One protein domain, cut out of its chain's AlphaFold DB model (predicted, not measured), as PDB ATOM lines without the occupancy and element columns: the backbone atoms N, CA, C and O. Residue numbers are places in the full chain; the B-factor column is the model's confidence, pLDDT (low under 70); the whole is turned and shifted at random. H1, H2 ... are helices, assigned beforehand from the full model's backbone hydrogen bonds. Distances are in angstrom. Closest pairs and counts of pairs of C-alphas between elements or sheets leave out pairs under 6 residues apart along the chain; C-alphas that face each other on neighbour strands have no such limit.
ATOM      1  N   ILE A   4      21.066  23.999 -35.938       94.19
ATOM      2  CA  ILE A   4      22.491  23.643 -35.910       94.19
ATOM      3  C   ILE A   4      22.656  22.124 -35.945       94.19
ATOM      4  O   ILE A   4      23.472  21.606 -36.711       94.19
ATOM      5  N   ARG A   5      21.829  21.385 -35.199       94.44
ATOM      6  CA  ARG A   5      21.842  19.915 -35.231       94.44
ATOM      7  C   ARG A   5      21.457  19.359 -36.600       94.44
ATOM      8  O   ARG A   5      22.088  18.407 -37.062       94.44
ATOM      9  N   VAL A   6      20.443  19.925 -37.257       96.12
ATOM     10  CA  VAL A   6      20.044  19.512 -38.615       96.12
ATOM     11  C   VAL A   6      21.132  19.861 -39.629       96.12
ATOM     12  O   VAL A   6      21.547  18.998 -40.402       96.12
ATOM     13  N   LEU A   7      21.660  21.085 -39.579       96.69
ATOM     14  CA  LEU A   7      22.759  21.551 -40.422       96.69
ATOM     15  C   LEU A   7      23.991  20.645 -40.303       96.69
ATOM     16  O   LEU A   7      24.560  20.254 -41.322       96.69
ATOM     17  N   LYS A   8      24.364  20.250 -39.079       95.62
ATOM     18  CA  LYS A   8      25.458  19.304 -38.833       95.62
ATOM     19  C   LYS A   8      25.236  17.984 -39.571       95.62
ATOM     20  O   LYS A   8      26.129  17.550 -40.292       95.62
ATOM     21  N   LYS A   9      24.045  17.380 -39.465       96.00
ATOM     22  CA  LYS A   9      23.706  16.133 -40.182       96.00
ATOM     23  C   LYS A   9      23.780  16.303 -41.703       96.00
ATOM     24  O   LYS A   9      24.393  15.480 -42.381       96.00
ATOM     25  N   VAL A  10      23.214  17.394 -42.232       96.44
ATOM     26  CA  VAL A  10      23.260  17.721 -43.669       96.44
ATOM     27  C   VAL A  10      24.710  17.790 -44.148       96.44
ATOM     28  O   VAL A  10      25.062  17.150 -45.140       96.44
ATOM     29  N   VAL A  11      25.561  18.532 -43.433       94.94
ATOM     30  CA  VAL A  11      26.974  18.707 -43.782       94.94
ATOM     31  C   VAL A  11      27.769  17.422 -43.596       94.94
ATOM     32  O   VAL A  11      28.659  17.174 -44.397       94.94
ATOM     33  N   GLU A  12      27.493  16.588 -42.596       93.44
ATOM     34  CA  GLU A  12      28.221  15.330 -42.368       93.44
ATOM     35  C   GLU A  12      27.994  14.324 -43.500       93.44
ATOM     36  O   GLU A  12      28.952  13.737 -44.014       93.44
ATOM     37  N   GLU A  13      26.757  14.207 -43.970       94.50
ATOM     38  CA  GLU A  13      26.346  13.185 -44.935       94.50
ATOM     39  C   GLU A  13      26.448  13.646 -46.396       94.50
ATOM     40  O   GLU A  13      26.564  12.817 -47.295       94.50
ATOM     41  N   ASN A  14      26.480  14.958 -46.655       94.81
ATOM     42  CA  ASN A  14      26.448  15.504 -48.014       94.81
ATOM     43  C   ASN A  14      27.641  16.411 -48.302       94.81
ATOM     44  O   ASN A  14      28.295  16.938 -47.405       94.81
ATOM     45  N   ASN A  15      27.946  16.592 -49.581       93.88
ATOM     46  CA  ASN A  15      28.924  17.570 -50.028       93.88
ATOM     47  C   ASN A  15      28.189  18.648 -50.816       93.88
ATOM     48  O   ASN A  15      27.722  18.362 -51.910       93.88
ATOM     49  N   LEU A  16      28.049  19.853 -50.278       95.75
ATOM     50  CA  LEU A  16      27.252  20.916 -50.889       95.75
ATOM     51  C   LEU A  16      28.132  22.134 -51.162       95.75
ATOM     52  O   LEU A  16      29.058  22.405 -50.408       95.75
ATOM     53  N   CYS A  17      27.839  22.869 -52.235       95.88
ATOM     54  CA  CYS A  17      28.358  24.225 -52.401       95.88
ATOM     55  C   CYS A  17      27.569  25.207 -51.518       95.88
ATOM     56  O   CYS A  17      26.494  24.865 -51.016       95.88
ATOM     57  N   LEU A  18      28.067  26.440 -51.373       96.31
ATOM     58  CA  LEU A  18      27.430  27.476 -50.553       96.31
ATOM     59  C   LEU A  18      25.978  27.751 -50.973       96.31
ATOM     60  O   LEU A  18      25.100  27.681 -50.119       96.31
ATOM     61  N   ASN A  19      25.689  27.945 -52.267       97.44
ATOM     62  CA  ASN A  19      24.315  28.167 -52.742       97.44
ATOM     63  C   ASN A  19      23.384  26.999 -52.399       97.44
ATOM     64  O   ASN A  19      22.263  27.210 -51.942       97.44
ATOM     65  N   CYS A  20      23.832  25.754 -52.602       98.00
ATOM     66  CA  CYS A  20      23.016  24.588 -52.272       98.00
ATOM     67  C   CYS A  20      22.797  24.452 -50.769       98.00
ATOM     68  O   CYS A  20      21.698  24.095 -50.369       98.00
ATOM     69  N   LEU A  21      23.801  24.745 -49.941       97.44
ATOM     70  CA  LEU A  21      23.616  24.746 -48.496       97.44
ATOM     71  C   LEU A  21      22.643  25.852 -48.073       97.44
ATOM     72  O   LEU A  21      21.681  25.577 -47.371       97.44
ATOM     73  N   GLY A  22      22.841  27.088 -48.529       97.38
ATOM     74  CA  GLY A  22      22.007  28.214 -48.121       97.38
ATOM     75  C   GLY A  22      20.573  28.137 -48.633       97.38
ATOM     76  O   GLY A  22      19.658  28.507 -47.896       97.38
ATOM     77  N   ARG A  23      20.340  27.608 -49.843       97.56
ATOM     78  CA  ARG A  23      18.975  27.456 -50.374       97.56
ATOM     79  C   ARG A  23      18.164  26.410 -49.621       97.56
ATOM     80  O   ARG A  23      16.949  26.541 -49.519       97.56
ATOM     81  N   LEU A  24      18.819  25.388 -49.059       97.75
ATOM     82  CA  LEU A  24      18.145  24.404 -48.214       97.75
ATOM     83  C   LEU A  24      17.513  25.057 -46.980       97.75
ATOM     84  O   LEU A  24      16.530  24.527 -46.487       97.75
ATOM     85  N   PHE A  25      18.022  26.217 -46.548       97.12
ATOM     86  CA  PHE A  25      17.539  27.005 -45.410       97.12
ATOM     87  C   PHE A  25      16.863  28.328 -45.816       97.12
ATOM     88  O   PHE A  25      16.787  29.258 -45.014       97.12
ATOM     89  N   ALA A  26      16.380  28.442 -47.060       96.00
ATOM     90  CA  ALA A  26      15.984  29.729 -47.631       96.00
ATOM     91  C   ALA A  26      14.803  30.438 -46.971       96.00
ATOM     92  O   ALA A  26      14.823  31.659 -46.838       96.00
ATOM     93  N   GLY A  27      13.805  29.684 -46.534       94.25
ATOM     94  CA  GLY A  27      12.593  30.217 -45.922       94.25
ATOM     95  C   GLY A  27      12.765  30.692 -44.481       94.25
ATOM     96  O   GLY A  27      11.821  31.239 -43.929       94.25
ATOM     97  N   LEU A  28      13.937  30.500 -43.862       92.69
ATOM     98  CA  LEU A  28      14.175  30.900 -42.468       92.69
ATOM     99  C   LEU A  28      14.606  32.366 -42.310       92.69
ATOM    100  O   LEU A  28      14.558  32.885 -41.200       92.69
ATOM    101  N   LEU A  29      15.041  33.026 -43.391       90.38
ATOM    102  CA  LEU A  29      15.379  34.456 -43.410       90.38
ATOM    103  C   LEU A  29      15.480  34.962 -44.857       90.38
ATOM    104  O   LEU A  29      16.206  34.378 -45.669       90.38
ATOM    105  N   SER A  30      14.796  36.062 -45.174       89.88
ATOM    106  CA  SER A  30      14.850  36.728 -46.483       89.88
ATOM    107  C   SER A  30      15.917  37.837 -46.526       89.88
ATOM    108  O   SER A  30      16.548  38.151 -45.524       89.88
ATOM    109  N   GLY A  31      16.170  38.407 -47.710       92.12
ATOM    110  CA  GLY A  31      17.111  39.526 -47.893       92.12
ATOM    111  C   GLY A  31      18.568  39.135 -48.164       92.12
ATOM    112  O   GLY A  31      19.321  39.960 -48.666       92.12
ATOM    113  N   LEU A  32      18.948  37.877 -47.923       94.50
ATOM    114  CA  LEU A  32      20.271  37.335 -48.248       94.50
ATOM    115  C   LEU A  32      20.241  36.507 -49.536       94.50
ATOM    116  O   LEU A  32      19.257  35.819 -49.833       94.50
ATOM    117  N   THR A  33      21.349  36.505 -50.273       96.31
ATOM    118  CA  THR A  33      21.599  35.482 -51.292       96.31
ATOM    119  C   THR A  33      21.791  34.116 -50.632       96.31
ATOM    120  O   THR A  33      22.178  33.991 -49.465       96.31
ATOM    121  N   ASN A  34      21.540  33.046 -51.385       97.25
ATOM    122  CA  ASN A  34      21.776  31.695 -50.887       97.25
ATOM    123  C   ASN A  34      23.275  31.408 -50.676       97.25
ATOM    124  O   ASN A  34      23.613  30.581 -49.835       97.25
ATOM    125  N   GLU A  35      24.178  32.091 -51.383       96.50
ATOM    126  CA  GLU A  35      25.616  31.995 -51.116       96.50
ATOM    127  C   GLU A  35      25.981  32.609 -49.756       96.50
ATOM    128  O   GLU A  35      26.626  31.946 -48.939       96.50
ATOM    129  N   GLU A  36      25.511  33.830 -49.473       96.62
ATOM    130  CA  GLU A  36      25.709  34.502 -48.181       96.62
ATOM    131  C   GLU A  36      25.108  33.688 -47.035       96.62
ATOM    132  O   GLU A  36      25.780  33.446 -46.030       96.62
ATOM    133  N   ARG A  37      23.876  33.184 -47.204       96.94
ATOM    134  CA  ARG A  37      23.244  32.322 -46.196       96.94
ATOM    135  C   ARG A  37      24.053  31.047 -45.974       96.94
ATOM    136  O   ARG A  37      24.289  30.668 -44.832       96.94
ATOM    137  N   GLY A  38      24.509  30.396 -47.046       96.50
ATOM    138  CA  GLY A  38      25.375  29.220 -46.955       96.50
ATOM    139  C   GLY A  38      26.651  29.503 -46.164       96.50
ATOM    140  O   GLY A  38      27.035  28.708 -45.307       96.50
ATOM    141  N   ARG A  39      27.276  30.662 -46.396       96.31
ATOM    142  CA  ARG A  39      28.484  31.091 -45.682       96.31
ATOM    143  C   ARG A  39      28.205  31.341 -44.200       96.31
ATOM    144  O   ARG A  39      28.963  30.861 -43.363       96.31
ATOM    145  N   ALA A  40      27.105  32.016 -43.873       96.44
ATOM    146  CA  ALA A  40      26.690  32.248 -42.490       96.44
ATOM    147  C   ALA A  40      26.457  30.929 -41.732       96.44
ATOM    148  O   ALA A  40      26.967  30.750 -40.630       96.44
ATOM    149  N   LEU A  41      25.775  29.960 -42.355       96.31
ATOM    150  CA  LEU A  41      25.557  28.630 -41.774       96.31
ATOM    151  C   LEU A  41      26.881  27.910 -41.477       96.31
ATOM    152  O   LEU A  41      27.043  27.329 -40.404       96.31
ATOM    153  N   VAL A  42      27.843  27.969 -42.404       96.12
ATOM    154  CA  VAL A  42      29.186  27.399 -42.209       96.12
ATOM    155  C   VAL A  42      29.895  28.050 -41.024       96.12
ATOM    156  O   VAL A  42      30.474  27.331 -40.209       96.12
ATOM    157  N   ILE A  43      29.828  29.378 -40.894       96.12
ATOM    158  CA  ILE A  43      30.430  30.117 -39.775       96.12
ATOM    159  C   ILE A  43      29.812  29.666 -38.447       96.12
ATOM    160  O   ILE A  43      30.538  29.222 -37.559       96.12
ATOM    161  N   CYS A  44      28.481  29.696 -38.336       95.94
ATOM    162  CA  CYS A  44      27.769  29.322 -37.114       95.94
ATOM    163  C   CYS A  44      28.067  27.880 -36.682       95.94
ATOM    164  O   CYS A  44      28.383  27.638 -35.519       95.94
ATOM    165  N   LEU A  45      28.024  26.919 -37.616       96.00
ATOM    166  CA  LEU A  45      28.342  25.526 -37.298       96.00
ATOM    167  C   LEU A  45      29.812  25.357 -36.893       96.00
ATOM    168  O   LEU A  45      30.113  24.569 -36.002       96.00
ATOM    169  N   SER A  46      30.728  26.092 -37.526       94.88
ATOM    170  CA  SER A  46      32.146  26.042 -37.163       94.88
ATOM    171  C   SER A  46      32.364  26.515 -35.726       94.88
ATOM    172  O   SER A  46      33.065  25.842 -34.977       94.88
ATOM    173  N   MET A  47      31.729  27.618 -35.318       93.75
ATOM    174  CA  MET A  47      31.825  28.138 -33.950       93.75
ATOM    175  C   MET A  47      31.243  27.164 -32.915       93.75
ATOM    176  O   MET A  47      31.901  26.887 -31.917       93.75
ATOM    177  N   ASP A  48      30.061  26.588 -33.173       93.75
ATOM    178  CA  ASP A  48      29.441  25.586 -32.285       93.75
ATOM    179  C   ASP A  48      30.337  24.351 -32.094       93.75
ATOM    180  O   ASP A  48      30.570  23.897 -30.972       93.75
ATOM    181  N   LEU A  49      30.890  23.823 -33.191       92.62
ATOM    182  CA  LEU A  49      31.769  22.654 -33.145       92.62
ATOM    183  C   LEU A  49      33.112  22.955 -32.471       92.62
ATOM    184  O   LEU A  49      33.638  22.088 -31.778       92.62
ATOM    185  N   LEU A  50      33.664  24.156 -32.661       90.31
ATOM    186  CA  LEU A  50      34.882  24.587 -31.976       90.31
ATOM    187  C   LEU A  50      34.657  24.748 -30.473       90.31
ATOM    188  O   LEU A  50      35.492  24.294 -29.698       90.31
ATOM    189  N   ASN A  51      33.526  25.315 -30.053       90.25
ATOM    190  CA  ASN A  51      33.179  25.416 -28.635       90.25
ATOM    191  C   ASN A  51      33.116  24.025 -27.976       90.25
ATOM    192  O   ASN A  51      33.722  23.800 -26.934       90.25
ATOM    193  N   LYS A  52      32.467  23.051 -28.629       89.31
ATOM    194  CA  LYS A  52      32.409  21.654 -28.151       89.31
ATOM    195  C   LYS A  52      33.779  20.977 -28.113       89.31
ATOM    196  O   LYS A  52      34.086  20.257 -27.168       89.31
ATOM    197  N   LEU A  53      34.614  21.237 -29.121       84.38
ATOM    198  CA  LEU A  53      35.991  20.740 -29.180       84.38
ATOM    199  C   LEU A  53      36.826  21.263 -28.003       84.38
ATOM    200  O   LEU A  53      37.562  20.485 -27.399       84.38
ATOM    201  N   LEU A  54      36.697  22.547 -27.662       81.88
ATOM    202  CA  LEU A  54      37.411  23.166 -26.540       81.88
ATOM    203  C   LEU A  54      36.940  22.646 -25.172       81.88
ATOM    204  O   LEU A  54      37.743  22.591 -24.247       81.88
ATOM    205  N   ASN A  55      35.691  22.191 -25.067       85.38
ATOM    206  CA  ASN A  55      35.119  21.616 -23.844       85.38
ATOM    207  C   ASN A  55      35.325  20.088 -23.710       85.38
ATOM    208  O   ASN A  55      34.740  19.469 -22.827       85.38
ATOM    209  N   GLY A  56      36.151  19.465 -24.564       77.00
ATOM    210  CA  GLY A  56      36.590  18.068 -24.400       77.00
ATOM    211  C   GLY A  56      35.781  16.981 -25.132       77.00
ATOM    212  O   GLY A  56      36.079  15.801 -24.968       77.00
ATOM    213  N   GLU A  57      34.805  17.315 -25.984       72.50
ATOM    214  CA  GLU A  57      33.970  16.330 -26.708       72.50
ATOM    215  C   GLU A  57      34.591  15.853 -28.048       72.50
ATOM    216  O   GLU A  57      34.228  16.383 -29.105       72.50
ATOM    217  N   ASN A  58      35.521  14.877 -28.081       65.06
ATOM    218  CA  ASN A  58      36.417  14.786 -29.253       65.06
ATOM    219  C   ASN A  58      36.674  13.429 -29.917       65.06
ATOM    220  O   ASN A  58      37.596  12.709 -29.570       65.06
ATOM    221  N   ASP A  59      35.950  13.227 -31.029       63.97
ATOM    222  CA  ASP A  59      36.557  12.721 -32.277       63.97
ATOM    223  C   ASP A  59      35.703  13.065 -33.516       63.97
ATOM    224  O   ASP A  59      36.184  13.536 -34.552       63.97
ATOM    225  N   LYS A  60      34.374  12.930 -33.395       72.38
ATOM    226  CA  LYS A  60      33.439  13.134 -34.519       72.38
ATOM    227  C   LYS A  60      33.364  14.595 -34.997       72.38
ATOM    228  O   LYS A  60      33.244  14.836 -36.197       72.38
ATOM    229  N   ASN A  61      33.501  15.567 -34.089       85.12
ATOM    230  CA  ASN A  61      33.431  17.004 -34.396       85.12
ATOM    231  C   ASN A  61      34.598  17.480 -35.279       85.12
ATOM    232  O   ASN A  61      34.396  18.261 -36.212       85.12
ATOM    233  N   MET A  62      35.804  16.949 -35.049       86.88
ATOM    234  CA  MET A  62      37.008  17.310 -35.803       86.88
ATOM    235  C   MET A  62      36.893  16.938 -37.287       86.88
ATOM    236  O   MET A  62      37.305  17.698 -38.168       86.88
ATOM    237  N   ARG A  63      36.284  15.786 -37.593       87.94
ATOM    238  CA  ARG A  63      36.031  15.370 -38.981       87.94
ATOM    239  C   ARG A  63      35.116  16.362 -39.703       87.94
ATOM    240  O   ARG A  63      35.383  16.710 -40.855       87.94
ATOM    241  N   THR A  64      34.073  16.835 -39.026       90.69
ATOM    242  CA  THR A  64      33.116  17.805 -39.572       90.69
ATOM    243  C   THR A  64      33.756  19.182 -39.759       90.69
ATOM    244  O   THR A  64      33.589  19.776 -40.822       90.69
ATOM    245  N   LEU A  65      34.580  19.647 -38.813       91.88
ATOM    246  CA  LEU A  65      35.355  20.891 -38.945       91.88
ATOM    247  C   LEU A  65      36.299  20.864 -40.154       91.88
ATOM    248  O   LEU A  65      36.283  21.782 -40.972       91.88
ATOM    249  N   LYS A  66      37.063  19.779 -40.337       89.19
ATOM    250  CA  LYS A  66      37.924  19.608 -41.523       89.19
ATOM    251  C   LYS A  66      37.116  19.627 -42.824       89.19
ATOM    252  O   LYS A  66      37.547  20.223 -43.810       89.19
ATOM    253  N   LYS A  67      35.934  18.998 -42.825       88.94
ATOM    254  CA  LYS A  67      35.019  18.996 -43.976       88.94
ATOM    255  C   LYS A  67      34.520  20.406 -44.302       88.94
ATOM    256  O   LYS A  67      34.537  20.782 -45.471       88.94
ATOM    257  N   LEU A  68      34.118  21.181 -43.293       91.62
ATOM    258  CA  LEU A  68      33.689  22.575 -43.448       91.62
ATOM    259  C   LEU A  68      34.810  23.449 -44.026       91.62
ATOM    260  O   LEU A  68      34.588  24.171 -44.994       91.62
ATOM    261  N   ALA A  69      36.019  23.318 -43.477       89.94
ATOM    262  CA  ALA A  69      37.192  24.070 -43.903       89.94
ATOM    263  C   ALA A  69      37.489  23.866 -45.403       89.94
ATOM    264  O   ALA A  69      37.586  24.834 -46.153       89.94
ATOM    265  N   ILE A  70      37.558  22.606 -45.854       86.75
ATOM    266  CA  ILE A  70      37.939  22.261 -47.234       86.75
ATOM    267  C   ILE A  70      36.809  22.538 -48.230       86.75
ATOM    268  O   ILE A  70      37.036  23.144 -49.274       86.75
ATOM    269  N   ASN A  71      35.594  22.062 -47.950       86.81
ATOM    270  CA  ASN A  71      34.525  22.059 -48.952       86.81
ATOM    271  C   ASN A  71      34.032  23.462 -49.307       86.81
ATOM    272  O   ASN A  71      33.641  23.700 -50.450       86.81
ATOM    273  N   TYR A  72      34.055  24.368 -48.330       88.69
ATOM    274  CA  TYR A  72      33.569  25.736 -48.483       88.69
ATOM    275  C   TYR A  72      34.703  26.762 -48.618       88.69
ATOM    276  O   TYR A  72      34.415  27.948 -48.746       88.69
ATOM    277  N   GLY A  73      35.974  26.325 -48.599       84.56
ATOM    278  CA  GLY A  73      37.137  27.216 -48.682       84.56
ATOM    279  C   GLY A  73      37.152  28.257 -47.561       84.56
ATOM    280  O   GLY A  73      37.384  29.439 -47.810       84.56
ATOM    281  N   PHE A  74      36.807  27.847 -46.336       87.50
ATOM    282  CA  PHE A  74      36.642  28.778 -45.223       87.50
ATOM    283  C   PHE A  74      37.996  29.078 -44.566       87.50
ATOM    284  O   PHE A  74      38.362  28.475 -43.558       87.50
ATOM    285  N   GLU A  75      38.739  30.011 -45.169       88.81
ATOM    286  CA  GLU A  75      40.129  30.340 -44.813       88.81
ATOM    287  C   GLU A  75      40.369  30.609 -43.315       88.81
ATOM    288  O   GLU A  75      41.317  30.042 -42.769       88.81
ATOM    289  N   PRO A  76      39.509  31.359 -42.589       90.25
ATOM    290  CA  PRO A  76      39.693  31.559 -41.150       90.25
ATOM    291  C   PRO A  76      39.735  30.248 -40.353       90.25
ATOM    292  O   PRO A  76      40.573  30.085 -39.467       90.25
ATOM    293  N   LEU A  77      38.875  29.281 -40.693       90.75
ATOM    294  CA  LEU A  77      38.866  27.972 -40.040       90.75
ATOM    295  C   LEU A  77      40.078  27.128 -40.447       90.75
ATOM    296  O   LEU A  77      40.647  26.434 -39.607       90.75
ATOM    297  N   ILE A  78      40.491  27.192 -41.718       90.44
ATOM    298  CA  ILE A  78      41.704  26.515 -42.197       90.44
ATOM    299  C   ILE A  78      42.916  26.987 -41.386       90.44
ATOM    300  O   ILE A  78      43.659  26.155 -40.861       90.44
ATOM    301  N   LYS A  79      43.083  28.307 -41.242       90.69
ATOM    302  CA  LYS A  79      44.163  28.920 -40.461       90.69
ATOM    303  C   LYS A  79      44.115  28.482 -38.995       90.69
ATOM    304  O   LYS A  79      45.095  27.926 -38.506       90.69
ATOM    305  N   PHE A  80      42.955  28.613 -38.347       90.00
ATOM    306  CA  PHE A  80      42.755  28.226 -36.945       90.00
ATOM    307  C   PHE A  80      43.145  26.764 -36.663       90.00
ATOM    308  O   PHE A  80      43.746  26.456 -35.630       90.00
ATOM    309  N   LEU A  81      42.786  25.850 -37.572       89.44
ATOM    310  CA  LEU A  81      43.092  24.426 -37.448       89.44
ATOM    311  C   LEU A  81      44.581  24.135 -37.703       89.44
ATOM    312  O   LEU A  81      45.169  23.321 -36.990       89.44
ATOM    313  N   ARG A  82      45.207  24.794 -38.687       90.00
ATOM    314  CA  ARG A  82      46.643  24.633 -38.982       90.00
ATOM    315  C   ARG A  82      47.522  25.105 -37.823       90.00
ATOM    316  O   ARG A  82      48.447  24.388 -37.455       90.00
ATOM    317  N   GLU A  83      47.197  26.244 -37.212       89.88
ATOM    318  CA  GLU A  83      47.907  26.787 -36.038       89.88
ATOM    319  C   GLU A  83      47.881  25.836 -34.830       89.88
ATOM    320  O   GLU A  83      48.768  25.876 -33.986       89.88
ATOM    321  N   ARG A  84      46.897  24.931 -34.768       86.75
ATOM    322  CA  ARG A  84      46.768  23.891 -33.731       86.75
ATOM    323  C   ARG A  84      47.325  22.530 -34.159       86.75
ATOM    324  O   ARG A  84      47.003  21.510 -33.561       86.75
ATOM    325  N   GLY A  85      48.133  22.496 -35.219       86.06
ATOM    326  CA  GLY A  85      48.827  21.292 -35.683       86.06
ATOM    327  C   GLY A  85      47.966  20.316 -36.495       86.06
ATOM    328  O   GLY A  85      48.433  19.230 -36.851       86.06
TER     329      GLY A  85
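This is residues 4 to 85 of the 305 residues of the protein "THUMP domain-containing protein" of Candidatus Geothermarchaeota archaeon (UniProt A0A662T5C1). A long helix, H3, folds back into H4 as a helical hairpin; H1 crosses one side of this pair, H5 packs on H4 on the other side, and H2 crosses the beginning of H3. The printed part has 82 residues with five named helices, H1 to H5 in order along the chain, and no named strand; its class is all helix. The helix packing is mostly crossed. The whole is compact, with a radius of gyration of the C-alphas of 12.6 A, yet elongated in outline, spanning 37 by 23 by 20 A.

Find C-alpha 4 at (22.491, 23.643, -35.910); from there H1 runs through residues 4 to 13, 14.3 A from first to last C-alpha. H2 follows at residues 18 to 24, 10.1 A long. Then look to C-alpha 34 at (21.776, 31.695, -50.887), where H3 begins; it runs 30.2 A through residues 34 to 54. H4 holds residues 60 to 71, 17.0 A. H5, residues 75 to 83, runs 12.3 A and ends at C-alpha 83, (47.907, 26.787, -36.038).

Start with the hubs, H3 and H4, which touch three helices each. They form a hairpin and run opposite ways at a shallow tilt of 32 degrees, only just short of steep; their closest C-alphas, of Leu 49 and Asn 61, are 6.0 A apart. H1 touches residues 41 to 45 alone of H3, about perpendicular at 82 degrees, with the C-alphas of Ile 4 and Leu 45 closest at 6.3 A. H1 also touches residues 64 to 68 alone of H4, only just about perpendicular at 72 degrees; look at the C-alphas of Glu 12 and Thr 64, the closest, 6.2 A apart. H2 touches residues 34 to 41 alone of H3, about perpendicular at 87 degrees, and the closest C-alphas, of Gly 22 and Gly 38, are 3.7 A apart. H5 touches residues 65 to 70 alone of H4, opposite ways at a steep tilt of 50 degrees, closest at the C-alphas of Ala 69 and Ile 78, 5.4 A. H5 and H3 are close but not clearly touching, 7.6 A between the C-alphas of Ser 46 and Leu 77, their closest. H1 and H2 are near each other, with 5 pairs of C-alphas within 10 A. H5 is apart from H1 and H2, and H2 from H4. In H1, H2, H3 and H5 every O i to N i+4 pair is within hydrogen-bond range; in H4, 7 of 8 are.

The two C-alphas farthest apart, of Ser 30 and Gly 85, are 38.9 A from each other. The printed part has no cut. The links H1 to H2, H3 to H4 and H4 to H5 are tight, H2 to H3 is short, and none is long. The mean pLDDT of the printed part is 91.2; look at residues 58 to 59 for the two under 70.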